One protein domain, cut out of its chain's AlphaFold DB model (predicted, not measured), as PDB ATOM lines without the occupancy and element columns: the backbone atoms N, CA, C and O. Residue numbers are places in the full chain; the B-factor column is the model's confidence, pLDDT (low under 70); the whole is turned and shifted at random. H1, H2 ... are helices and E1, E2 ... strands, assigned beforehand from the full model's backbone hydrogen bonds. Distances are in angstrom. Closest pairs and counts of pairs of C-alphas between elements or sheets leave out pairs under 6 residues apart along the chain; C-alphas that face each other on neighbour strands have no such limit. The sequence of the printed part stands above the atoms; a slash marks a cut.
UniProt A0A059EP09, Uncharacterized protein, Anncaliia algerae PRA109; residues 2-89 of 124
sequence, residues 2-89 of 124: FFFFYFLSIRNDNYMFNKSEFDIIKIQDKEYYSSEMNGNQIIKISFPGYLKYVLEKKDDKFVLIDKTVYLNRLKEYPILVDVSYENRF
ATOM      1  N   PHE A   2     157.863 179.292 135.200       41.47
ATOM      2  CA  PHE A   2     157.518 178.212 134.246       41.47
ATOM      3  C   PHE A   2     156.620 177.101 134.832       41.47
ATOM      4  O   PHE A   2     155.617 176.730 134.233       41.47
ATOM      5  N   PHE A   3     156.916 176.635 136.051       45.34
ATOM      6  CA  PHE A   3     156.092 175.633 136.740       45.34
ATOM      7  C   PHE A   3     154.670 176.122 137.056       45.34
ATOM      8  O   PHE A   3     153.734 175.335 137.022       45.34
ATOM      9  N   PHE A   4     154.481 177.420 137.307       45.12
ATOM     10  CA  PHE A   4     153.162 177.986 137.605       45.12
ATOM     11  C   PHE A   4     152.232 177.924 136.383       45.12
ATOM     12  O   PHE A   4     151.083 177.508 136.500       45.12
ATOM     13  N   PHE A   5     152.750 178.238 135.190       44.16
ATOM     14  CA  PHE A   5     151.999 178.085 133.939       44.16
ATOM     15  C   PHE A   5     151.748 176.618 133.571       44.16
ATOM     16  O   PHE A   5     150.689 176.296 133.035       44.16
ATOM     17  N   TYR A   6     152.677 175.720 133.912       44.91
ATOM     18  CA  TYR A   6     152.486 174.278 133.750       44.91
ATOM     19  C   TYR A   6     151.311 173.762 134.601       44.91
ATOM     20  O   TYR A   6     150.431 173.082 134.080       44.91
ATOM     21  N   PHE A   7     151.215 174.174 135.872       47.38
ATOM     22  CA  PHE A   7     150.073 173.833 136.733       47.38
ATOM     23  C   PHE A   7     148.750 174.465 136.277       47.38
ATOM     24  O   PHE A   7     147.709 173.816 136.360       47.38
ATOM     25  N   LEU A   8     148.771 175.699 135.758       41.97
ATOM     26  CA  LEU A   8     147.578 176.325 135.174       41.97
ATOM     27  C   LEU A   8     147.090 175.592 133.918       41.97
ATOM     28  O   LEU A   8     145.885 175.493 133.712       41.97
ATOM     29  N   SER A   9     148.010 175.049 133.117       39.75
ATOM     30  CA  SER A   9     147.669 174.279 131.916       39.75
ATOM     31  C   SER A   9     146.999 172.950 132.276       39.75
ATOM     32  O   SER A   9     145.966 172.630 131.707       39.75
ATOM     33  N   ILE A  10     147.487 172.254 133.314       46.81
ATOM     34  CA  ILE A  10     146.869 171.020 133.845       46.81
ATOM     35  C   ILE A  10     145.436 171.268 134.351       46.81
ATOM     36  O   ILE A  10     144.583 170.382 134.310       46.81
ATOM     37  N   ARG A  11     145.138 172.483 134.835       48.50
ATOM     38  CA  ARG A  11     143.797 172.832 135.329       48.50
ATOM     39  C   ARG A  11     142.748 172.880 134.209       48.50
ATOM     40  O   ARG A  11     141.571 172.718 134.507       48.50
ATOM     41  N   ASN A  12     143.168 173.056 132.955       49.53
ATOM     42  CA  ASN A  12     142.282 173.108 131.789       49.53
ATOM     43  C   ASN A  12     141.907 171.720 131.232       49.53
ATOM     44  O   ASN A  12     141.086 171.641 130.321       49.53
ATOM     45  N   ASP A  13     142.461 170.643 131.797       57.22
ATOM     46  CA  ASP A  13     142.323 169.273 131.280       57.22
ATOM     47  C   ASP A  13     141.268 168.441 132.033       57.22
ATOM     48  O   ASP A  13     141.258 167.208 131.984       57.22
ATOM     49  N   ASN A  14     140.390 169.115 132.781       71.75
ATOM     50  CA  ASN A  14     139.366 168.470 133.590       71.75
ATOM     51  C   ASN A  14     137.997 169.097 133.338       71.75
ATOM     52  O   ASN A  14     137.828 170.307 133.497       71.75
ATOM     53  N   TYR A  15     136.999 168.268 133.036       77.75
ATOM     54  CA  TYR A  15     135.604 168.680 133.158       77.75
ATOM     55  C   TYR A  15     135.111 168.376 134.568       77.75
ATOM     56  O   TYR A  15     135.336 167.285 135.094       77.75
ATOM     57  N   MET A  16     134.435 169.343 135.179       82.50
ATOM     58  CA  MET A  16     133.778 169.175 136.469       82.50
ATOM     59  C   MET A  16     132.305 169.501 136.286       82.50
ATOM     60  O   MET A  16     131.986 170.591 135.818       82.50
ATOM     61  N   PHE A  17     131.441 168.558 136.650       82.19
ATOM     62  CA  PHE A  17     129.996 168.722 136.586       82.19
ATOM     63  C   PHE A  17     129.386 168.585 137.965       82.19
ATOM     64  O   PHE A  17     129.566 167.567 138.641       82.19
ATOM     65  N   ASN A  18     128.618 169.592 138.355       81.50
ATOM     66  CA  ASN A  18     127.735 169.498 139.501       81.50
ATOM     67  C   ASN A  18     126.541 168.608 139.164       81.50
ATOM     68  O   ASN A  18     126.060 168.611 138.033       81.50
ATOM     69  N   LYS A  19     126.001 167.905 140.164       82.62
ATOM     70  CA  LYS A  19     124.769 167.110 140.019       82.62
ATOM     71  C   LYS A  19     123.625 167.880 139.332       82.62
ATOM     72  O   LYS A  19     122.837 167.283 138.617       82.62
ATOM     73  N   SER A  20     123.525 169.193 139.547       81.44
ATOM     74  CA  SER A  20     122.482 170.047 138.957       81.44
ATOM     75  C   SER A  20     122.709 170.427 137.489       81.44
ATOM     76  O   SER A  20     121.842 171.056 136.895       81.44
ATOM     77  N   GLU A  21     123.879 170.136 136.918       80.81
ATOM     78  CA  GLU A  21     124.275 170.593 135.576       80.81
ATOM     79  C   GLU A  21     124.018 169.550 134.485       80.81
ATOM     80  O   GLU A  21     124.169 169.847 133.301       80.81
ATOM     81  N   PHE A  22     123.634 168.332 134.862       82.94
ATOM     82  CA  PHE A  22     123.364 167.258 133.919       82.94
ATOM     83  C   PHE A  22     122.293 166.313 134.457       82.94
ATOM     84  O   PHE A  22     122.146 166.147 135.663       82.94
ATOM     85  N   ASP A  23     121.585 165.646 133.550       82.25
ATOM     86  CA  ASP A  23     120.719 164.515 133.892       82.25
ATOM     87  C   ASP A  23     121.480 163.199 133.731       82.25
ATOM     88  O   ASP A  23     121.486 162.341 134.613       82.25
ATOM     89  N   ILE A  24     122.166 163.051 132.593       84.69
ATOM     90  CA  ILE A  24     122.914 161.848 132.233       84.69
ATOM     91  C   ILE A  24     124.175 162.246 131.465       84.69
ATOM     92  O   ILE A  24     124.096 163.004 130.493       84.69
ATOM     93  N   ILE A  25     125.318 161.686 131.865       85.81
ATOM     94  CA  ILE A  25     126.593 161.775 131.147       85.81
ATOM     95  C   ILE A  25     127.021 160.370 130.713       85.81
ATOM     96  O   ILE A  25     127.208 159.482 131.542       85.81
ATOM     97  N   LYS A  26     127.217 160.165 129.409       85.00
ATOM     98  CA  LYS A  26     127.754 158.923 128.842       85.00
ATOM     99  C   LYS A  26     129.211 159.101 128.428       85.00
ATOM    100  O   LYS A  26     129.538 160.005 127.658       85.00
ATOM    101  N   ILE A  27     130.076 158.217 128.920       81.88
ATOM    102  CA  ILE A  27     131.516 158.207 128.651       81.88
ATOM    103  C   ILE A  27     131.897 156.783 128.267       81.88
ATOM    104  O   ILE A  27     131.881 155.891 129.115       81.88
ATOM    105  N   GLN A  28     132.245 156.579 126.995       77.19
ATOM    106  CA  GLN A  28     132.531 155.248 126.445       77.19
ATOM    107  C   GLN A  28     131.365 154.278 126.753       77.19
ATOM    108  O   GLN A  28     130.225 154.553 126.372       77.19
ATOM    109  N   ASP A  29     131.634 153.196 127.488       79.88
ATOM    110  CA  ASP A  29     130.651 152.173 127.866       79.88
ATOM    111  C   ASP A  29     129.969 152.434 129.221       79.88
ATOM    112  O   ASP A  29     129.176 151.614 129.686       79.88
ATOM    113  N   LYS A  30     130.263 153.563 129.880       83.62
ATOM    114  CA  LYS A  30     129.691 153.930 131.184       83.62
ATOM    115  C   LYS A  30     128.685 155.067 131.054       83.62
ATOM    116  O   LYS A  30     128.884 156.015 130.296       83.62
ATOM    117  N   GLU A  31     127.621 154.990 131.843       87.62
ATOM    118  CA  GLU A  31     126.609 156.037 131.975       87.62
ATOM    119  C   GLU A  31     126.545 156.482 133.438       87.62
ATOM    120  O   GLU A  31     126.570 155.652 134.344       87.62
ATOM    121  N   TYR A  32     126.493 157.793 133.655       86.69
ATOM    122  CA  TYR A  32     126.421 158.419 134.966       86.69
ATOM    123  C   TYR A  32     125.143 159.247 135.045       86.69
ATOM    124  O   TYR A  32     124.966 160.182 134.264       86.69
ATOM    125  N   TYR A  33     124.270 158.910 135.988       87.12
ATOM    126  CA  TYR A  33     122.971 159.551 136.172       87.12
ATOM    127  C   TYR A  33     123.021 160.503 137.363       87.12
ATOM    128  O   TYR A  33     123.413 160.105 138.462       87.12
ATOM    129  N   SER A  34     122.575 161.746 137.195       85.50
ATOM    130  CA  SER A  34     122.536 162.702 138.308       85.50
ATOM    131  C   SER A  34     121.562 162.273 139.407       85.50
ATOM    132  O   SER A  34     121.790 162.559 140.585       85.50
ATOM    133  N   SER A  35     120.520 161.512 139.064       86.50
ATOM    134  CA  SER A  35     119.570 160.929 140.020       86.50
ATOM    135  C   SER A  35     120.207 159.936 140.993       86.50
ATOM    136  O   SER A  35     119.740 159.819 142.122       86.50
ATOM    137  N   GLU A  36     121.268 159.239 140.578       88.38
ATOM    138  CA  GLU A  36     121.982 158.247 141.398       88.38
ATOM    139  C   GLU A  36     123.029 158.888 142.319       88.38
ATOM    140  O   GLU A  36     123.546 158.249 143.236       88.38
ATOM    141  N   MET A  37     123.339 160.166 142.094       85.00
ATOM    142  CA  MET A  37     124.291 160.908 142.907       85.00
ATOM    143  C   MET A  37     123.646 161.407 144.201       85.00
ATOM    144  O   MET A  37     122.544 161.960 144.197       85.00
ATOM    145  N   ASN A  38     124.355 161.299 145.319       82.94
ATOM    146  CA  ASN A  38     123.887 161.738 146.631       82.94
ATOM    147  C   ASN A  38     124.418 163.128 146.999       82.94
ATOM    148  O   ASN A  38     125.598 163.422 146.832       82.94
ATOM    149  N   GLY A  39     123.550 163.974 147.565       81.00
ATOM    150  CA  GLY A  39     123.924 165.303 148.062       81.00
ATOM    151  C   GLY A  39     124.644 166.157 147.012       81.00
ATOM    152  O   GLY A  39     124.140 166.330 145.904       81.00
ATOM    153  N   ASN A  40     125.831 166.651 147.372       80.62
ATOM    154  CA  ASN A  40     126.673 167.520 146.543       80.62
ATOM    155  C   ASN A  40     127.796 166.735 145.848       80.62
ATOM    156  O   ASN A  40     128.947 167.167 145.838       80.62
ATOM    157  N   GLN A  41     127.526 165.534 145.345       81.38
ATOM    158  CA  GLN A  41     128.519 164.847 144.524       81.38
ATOM    159  C   GLN A  41     128.709 165.556 143.182       81.38
ATOM    160  O   GLN A  41     127.772 166.109 142.600       81.38
ATOM    161  N   ILE A  42     129.947 165.518 142.706       83.88
ATOM    162  CA  ILE A  42     130.377 166.073 141.431       83.88
ATOM    163  C   ILE A  42     131.057 164.982 140.613       83.88
ATOM    164  O   ILE A  42     131.712 164.090 141.161       83.88
ATOM    165  N   ILE A  43     130.907 165.062 139.297       84.38
ATOM    166  CA  ILE A  43     131.645 164.211 138.369       84.38
ATOM    167  C   ILE A  43     132.860 164.985 137.900       84.38
ATOM    168  O   ILE A  43     132.734 166.076 137.342       84.38
ATOM    169  N   LYS A  44     134.038 164.409 138.120       85.69
ATOM    170  CA  LYS A  44     135.297 164.909 137.585       85.69
ATOM    171  C   LYS A  44     135.756 163.967 136.492       85.69
ATOM    172  O   LYS A  44     135.895 162.766 136.715       85.69
ATOM    173  N   ILE A  45     135.994 164.522 135.318       83.50
ATOM    174  CA  ILE A  45     136.504 163.789 134.170       83.50
ATOM    175  C   ILE A  45     137.870 164.367 133.857       83.50
ATOM    176  O   ILE A  45     137.969 165.544 133.513       83.50
ATOM    177  N   SER A  46     138.897 163.536 133.979       79.56
ATOM    178  CA  SER A  46     140.287 163.917 133.765       79.56
ATOM    179  C   SER A  46     140.832 163.212 132.536       79.56
ATOM    180  O   SER A  46     140.708 161.991 132.393       79.56
ATOM    181  N   PHE A  47     141.472 163.980 131.664       75.88
ATOM    182  CA  PHE A  47     142.137 163.465 130.476       75.88
ATOM    183  C   PHE A  47     143.503 164.138 130.300       75.88
ATOM    184  O   PHE A  47     143.733 165.225 130.816       75.88
ATOM    185  N   PRO A  48     144.456 163.502 129.604       71.00
ATOM    186  CA  PRO A  48     145.696 164.170 129.227       71.00
ATOM    187  C   PRO A  48     145.426 165.401 128.343       71.00
ATOM    188  O   PRO A  48     144.726 165.277 127.343       71.00
ATOM    189  N   GLY A  49     146.034 166.556 128.630       62.81
ATOM    190  CA  GLY A  49     145.766 167.822 127.919       62.81
ATOM    191  C   GLY A  49     146.119 167.903 126.432       62.81
ATOM    192  O   GLY A  49     145.806 168.888 125.766       62.81
ATOM    193  N   TYR A  50     146.762 166.879 125.871       71.44
ATOM    194  CA  TYR A  50     146.919 166.761 124.418       71.44
ATOM    195  C   TYR A  50     145.693 166.128 123.736       71.44
ATOM    196  O   TYR A  50     145.607 166.152 122.506       71.44
ATOM    197  N   LEU A  51     144.757 165.566 124.509       74.62
ATOM    198  CA  LEU A  51     143.481 165.054 124.026       74.62
ATOM    199  C   LEU A  51     142.436 166.173 123.999       74.62
ATOM    200  O   LEU A  51     142.381 167.026 124.882       74.62
ATOM    201  N   LYS A  52     141.587 166.165 122.974       76.00
ATOM    202  CA  LYS A  52     140.489 167.117 122.793       76.00
ATOM    203  C   LYS A  52     139.165 166.388 122.916       76.00
ATOM    204  O   LYS A  52     138.808 165.634 122.019       76.00
ATOM    205  N   TYR A  53     138.414 166.675 123.971       76.38
ATOM    206  CA  TYR A  53     137.062 166.152 124.162       76.38
ATOM    207  C   TYR A  53     136.014 167.255 124.015       76.38
ATOM    208  O   TYR A  53     136.284 168.422 124.293       76.38
ATOM    209  N   VAL A  54     134.817 166.884 123.558       80.44
ATOM    210  CA  VAL A  54     133.657 167.776 123.423       80.44
ATOM    211  C   VAL A  54     132.426 167.086 123.998       80.44
ATOM    212  O   VAL A  54     132.236 165.889 123.795       80.44
ATOM    213  N   LEU A  55     131.578 167.842 124.695       82.19
ATOM    214  CA  LEU A  55     130.261 167.362 125.109       82.19
ATOM    215  C   LEU A  55     129.258 167.616 123.995       82.19
ATOM    216  O   LEU A  55     129.026 168.761 123.611       82.19
ATOM    217  N   GLU A  56     128.643 166.550 123.502       82.44
ATOM    218  CA  GLU A  56     127.554 166.627 122.536       82.44
ATOM    219  C   GLU A  56     126.265 166.104 123.174       82.44
ATOM    220  O   GLU A  56     126.274 165.112 123.902       82.44
ATOM    221  N   LYS A  57     125.138 166.771 122.908       83.06
ATOM    222  CA  LYS A  57     123.821 166.298 123.343       83.06
ATOM    223  C   LYS A  57     123.256 165.347 122.282       83.06
ATOM    224  O   LYS A  57     123.077 165.756 121.136       83.06
ATOM    225  N   LYS A  58     122.961 164.100 122.656       78.06
ATOM    226  CA  LYS A  58     122.391 163.062 121.782       78.06
ATOM    227  C   LYS A  58     121.280 162.311 122.513       78.06
ATOM    228  O   LYS A  58     121.520 161.802 123.602       78.06
ATOM    229  N   ASP A  59     120.091 162.239 121.915       81.31
ATOM    230  CA  ASP A  59     118.916 161.551 122.485       81.31
ATOM    231  C   ASP A  59     118.632 161.979 123.941       81.31
ATOM    232  O   ASP A  59     118.457 161.154 124.834       81.31
ATOM    233  N   ASP A  60     118.690 163.291 124.190       75.62
ATOM    234  CA  ASP A  60     118.586 163.930 125.511       75.62
ATOM    235  C   ASP A  60     119.670 163.592 126.550       75.62
ATOM    236  O   ASP A  60     119.623 164.087 127.673       75.62
ATOM    237  N   LYS A  61     120.722 162.865 126.164       73.88
ATOM    238  CA  LYS A  61     121.893 162.581 127.006       73.88
ATOM    239  C   LYS A  61     123.090 163.439 126.599       73.88
ATOM    240  O   LYS A  61     123.310 163.668 125.409       73.88
ATOM    241  N   PHE A  62     123.910 163.874 127.558       81.81
ATOM    242  CA  PHE A  62     125.226 164.434 127.240       81.81
ATOM    243  C   PHE A  62     126.225 163.295 127.044       81.81
ATOM    244  O   PHE A  62     126.360 162.409 127.887       81.81
ATOM    245  N   VAL A  63     126.929 163.303 125.919       79.31
ATOM    246  CA  VAL A  63     127.946 162.313 125.570       79.31
ATOM    247  C   VAL A  63     129.275 163.029 125.442       79.31
ATOM    248  O   VAL A  63     129.388 164.018 124.716       79.31
ATOM    249  N   LEU A  64     130.291 162.524 126.134       79.12
ATOM    250  CA  LEU A  64     131.648 163.013 125.954       79.12
ATOM    251  C   LEU A  64     132.275 162.321 124.741       79.12
ATOM    252  O   LEU A  64     132.447 161.102 124.731       79.12
ATOM    253  N   ILE A  65     132.608 163.103 123.717       77.75
ATOM    254  CA  ILE A  65     133.147 162.618 122.447       77.75
ATOM    255  C   ILE A  65     134.595 163.056 122.297       77.75
ATOM    256  O   ILE A  65     134.925 164.235 122.431       77.75
ATOM    257  N   ASP A  66     135.452 162.097 121.965       74.75
ATOM    258  CA  ASP A  66     136.836 162.354 121.596       74.75
ATOM    259  C   ASP A  66     136.920 162.977 120.193       74.75
ATOM    260  O   ASP A  66     136.463 162.403 119.202       74.75
ATOM    261  N   LYS A  67     137.504 164.170 120.103       77.19
ATOM    262  CA  LYS A  67     137.819 164.891 118.859       77.19
ATOM    263  C   LYS A  67     139.328 164.942 118.600       77.19
ATOM    264  O   LYS A  67     139.779 165.685 117.725       77.19
ATOM    265  N   THR A  68     140.125 164.190 119.355       74.88
ATOM    266  CA  THR A  68     141.573 164.117 119.174       74.88
ATOM    267  C   THR A  68     141.901 163.486 117.828       74.88
ATOM    268  O   THR A  68     141.417 162.413 117.470       74.88
ATOM    269  N   VAL A  69     142.776 164.143 117.071       71.81
ATOM    270  CA  VAL A  69     143.327 163.577 115.841       71.81
ATOM    271  C   VAL A  69     144.539 162.728 116.211       71.81
ATOM    272  O   VAL A  69     145.646 163.234 116.384       71.81
ATOM    273  N   TYR A  70     144.324 161.423 116.356       65.94
ATOM    274  CA  TYR A  70     145.394 160.470 116.631       65.94
ATOM    275  C   TYR A  70     146.198 160.169 115.361       65.94
ATOM    276  O   TYR A  70     145.653 159.639 114.393       65.94
ATOM    277  N   LEU A  71     147.511 160.427 115.385       67.94
ATOM    278  CA  LEU A  71     148.432 159.985 114.323       67.94
ATOM    279  C   LEU A  71     148.545 158.450 114.262       67.94
ATOM    280  O   LEU A  71     148.848 157.890 113.213       67.94
ATOM    281  N   ASN A  72     148.286 157.767 115.382       63.50
ATOM    282  CA  ASN A  72     148.206 156.313 115.465       63.50
ATOM    283  C   ASN A  72     147.106 155.916 116.466       63.50
ATOM    284  O   ASN A  72     147.244 156.164 117.663       63.50
ATOM    285  N   ARG A  73     146.013 155.314 115.973       57.94
ATOM    286  CA  ARG A  73     144.811 154.975 116.764       57.94
ATOM    287  C   ARG A  73     145.005 153.831 117.769       57.94
ATOM    288  O   ARG A  73     144.138 153.609 118.596       57.94
ATOM    289  N   LEU A  74     146.142 153.133 117.756       61.22
ATOM    290  CA  LEU A  74     146.433 152.053 118.716       61.22
ATOM    291  C   LEU A  74     146.721 152.544 120.150       61.22
ATOM    292  O   LEU A  74     146.971 151.732 121.036       61.22
ATOM    293  N   LYS A  75     146.720 153.862 120.383       59.25
ATOM    294  CA  LYS A  75     146.944 154.495 121.690       59.25
ATOM    295  C   LYS A  75     145.705 155.265 122.154       59.25
ATOM    296  O   LYS A  75     145.807 156.439 122.498       59.25
ATOM    297  N   GLU A  76     144.534 154.639 122.117       63.78
ATOM    298  CA  GLU A  76     143.380 155.193 122.827       63.78
ATOM    299  C   GLU A  76     143.668 155.146 124.329       63.78
ATOM    300  O   GLU A  76     144.009 154.100 124.886       63.78
ATOM    301  N   TYR A  77     143.597 156.306 124.977       67.19
ATOM    302  CA  TYR A  77     143.799 156.410 126.414       67.19
ATOM    303  C   TYR A  77     142.446 156.292 127.118       67.19
ATOM    304  O   TYR A  77     141.483 156.944 126.705       67.19
ATOM    305  N   PRO A  78     142.342 155.479 128.183       68.00
ATOM    306  CA  PRO A  78     141.117 155.409 128.961       68.00
ATOM    307  C   PRO A  78     140.867 156.753 129.650       68.00
ATOM    308  O   PRO A  78     141.767 157.330 130.263       68.00
ATOM    309  N   ILE A  79     139.629 157.235 129.557       73.62
ATOM    310  CA  ILE A  79     139.190 158.441 130.258       73.62
ATOM    311  C   ILE A  79     139.008 158.083 131.732       73.62
ATOM    312  O   ILE A  79     138.310 157.122 132.066       73.62
ATOM    313  N   LEU A  80     139.634 158.854 132.621       76.25
ATOM    314  CA  LEU A  80     139.479 158.672 134.059       76.25
ATOM    315  C   LEU A  80     138.299 159.508 134.547       76.25
ATOM    316  O   LEU A  80     138.220 160.708 134.285       76.25
ATOM    317  N   VAL A  81     137.385 158.859 135.262       74.75
ATOM    318  CA  VAL A  81     136.188 159.489 135.820       74.75
ATOM    319  C   VAL A  81     136.150 159.200 137.311       74.75
ATOM    320  O   VAL A  81     136.182 158.037 137.714       74.75
ATOM    321  N   ASP A  82     136.075 160.257 138.109       79.50
ATOM    322  CA  ASP A  82     135.943 160.196 139.559       79.50
ATOM    323  C   ASP A  82     134.625 160.848 139.991       79.50
ATOM    324  O   ASP A  82     134.263 161.927 139.515       79.50
ATOM    325  N   VAL A  83     133.914 160.190 140.906       75.56
ATOM    326  CA  VAL A  83     132.720 160.739 141.555       75.56
ATOM    327  C   VAL A  83     133.098 161.058 142.988       75.56
ATOM    328  O   VAL A  83     133.132 160.180 143.851       75.56
ATOM    329  N   SER A  84     133.385 162.327 143.246       75.56
ATOM    330  CA  SER A  84     133.742 162.803 144.578       75.56
ATOM    331  C   SER A  84     132.680 163.751 145.119       75.56
ATOM    332  O   SER A  84     131.982 164.437 144.377       75.56
ATOM    333  N   TYR A  85     132.537 163.793 146.441       68.12
ATOM    334  CA  TYR A  85     131.775 164.859 147.078       68.12
ATOM    335  C   TYR A  85     132.483 166.187 146.841       68.12
ATOM    336  O   TYR A  85     133.717 166.252 146.855       68.12
ATOM    337  N   GLU A  86     131.700 167.244 146.644       56.91
ATOM    338  CA  GLU A  86     132.188 168.611 146.596       56.91
ATOM    339  C   GLU A  86     132.698 169.026 147.983       56.91
ATOM    340  O   GLU A  86     132.112 169.833 148.698       56.91
ATOM    341  N   ASN A  87     133.845 168.491 148.384       48.69
ATOM    342  CA  ASN A  87     134.680 169.172 149.343       48.69
ATOM    343  C   ASN A  87     135.276 170.360 148.589       48.69
ATOM    344  O   ASN A  87     136.421 170.307 148.147       48.69
ATOM    345  N   ARG A  88     134.529 171.472 148.491       46.88
ATOM    346  CA  ARG A  88     135.129 172.810 148.328       46.88
ATOM    347  C   ARG A  88     135.908 173.192 149.590       46.88
ATOM    348  O   ARG A  88     135.865 174.329 150.044       46.88
ATOM    349  N   PHE A  89     136.671 172.265 150.154       42.03
ATOM    350  CA  PHE A  89     137.910 172.661 150.766       42.03
ATOM    351  C   PHE A  89     138.811 172.971 149.579       42.03
ATOM    352  O   PHE A  89     139.549 172.126 149.078       42.03
TER     353      PHE A  89
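Overview. This is residues 2 to 89 of the 124 residues of an uncharacterized protein of Anncaliia algerae PRA109 (UniProt A0A059EP09). Two small sheets stand partly face to face as a loose sandwich, E1, E4 and E7 in one and E3, E2, E6 and E5 in the other; residues 2 to 8 of H1 stick out as an arm. The 88 printed residues hold one named helix, then seven named strands; the class is mixed, helices and strands. The outline is flat, 38 by 35 by 18 A, and only just compact, close to loose, with a radius of gyration of the C-alphas of 14.3 A.

Arrangement. Begin at H1, residues 2 to 13, with 6 of 8 O i to N i+4 pairs within hydrogen-bond range. Its residues 10 to 13 only graze the antiparallel sheet of E1, residues 14 to 18, E4, residues 41 to 46, and E7, residues 80 to 85, in that order. Look for N 15 and O 45, 2.9 A, between E1 and E4, and N 44 and O 82, 2.9 A, between E4 and E7. The mixed sheet runs E3, residues 30 to 33, E2, residues 24 to 27, E6, residues 61 to 66, and E5, residues 53 to 58. E2 and E3 form a hairpin, with N 25 and O 32 at 2.9 A; E5 and E6 form another, with N 56 and O 63 at 2.9 A. E2 and E6 are parallel, with N 26 and O 62 at 2.8 A. E1 and E6 are apart.

Along the chain. Find C-alpha 2 at (157.518, 178.212, 134.246); from there H1 runs 17.9 A. E4 spans 16.0 A, E5 15.2 A and E6 15.9 A. E7 runs 16.3 A to C-alpha 85 at (131.775, 164.859, 147.078).

Size, cuts and confidence. The C-alphas of Phe 2 and Asp 59, the two farthest apart, are 43.7 A apart. The printed part has no cut; E6 to E7 is a long link. Confidence is under 70 at residues 2 to 13, 49, 70 to 78 and 85 to 89.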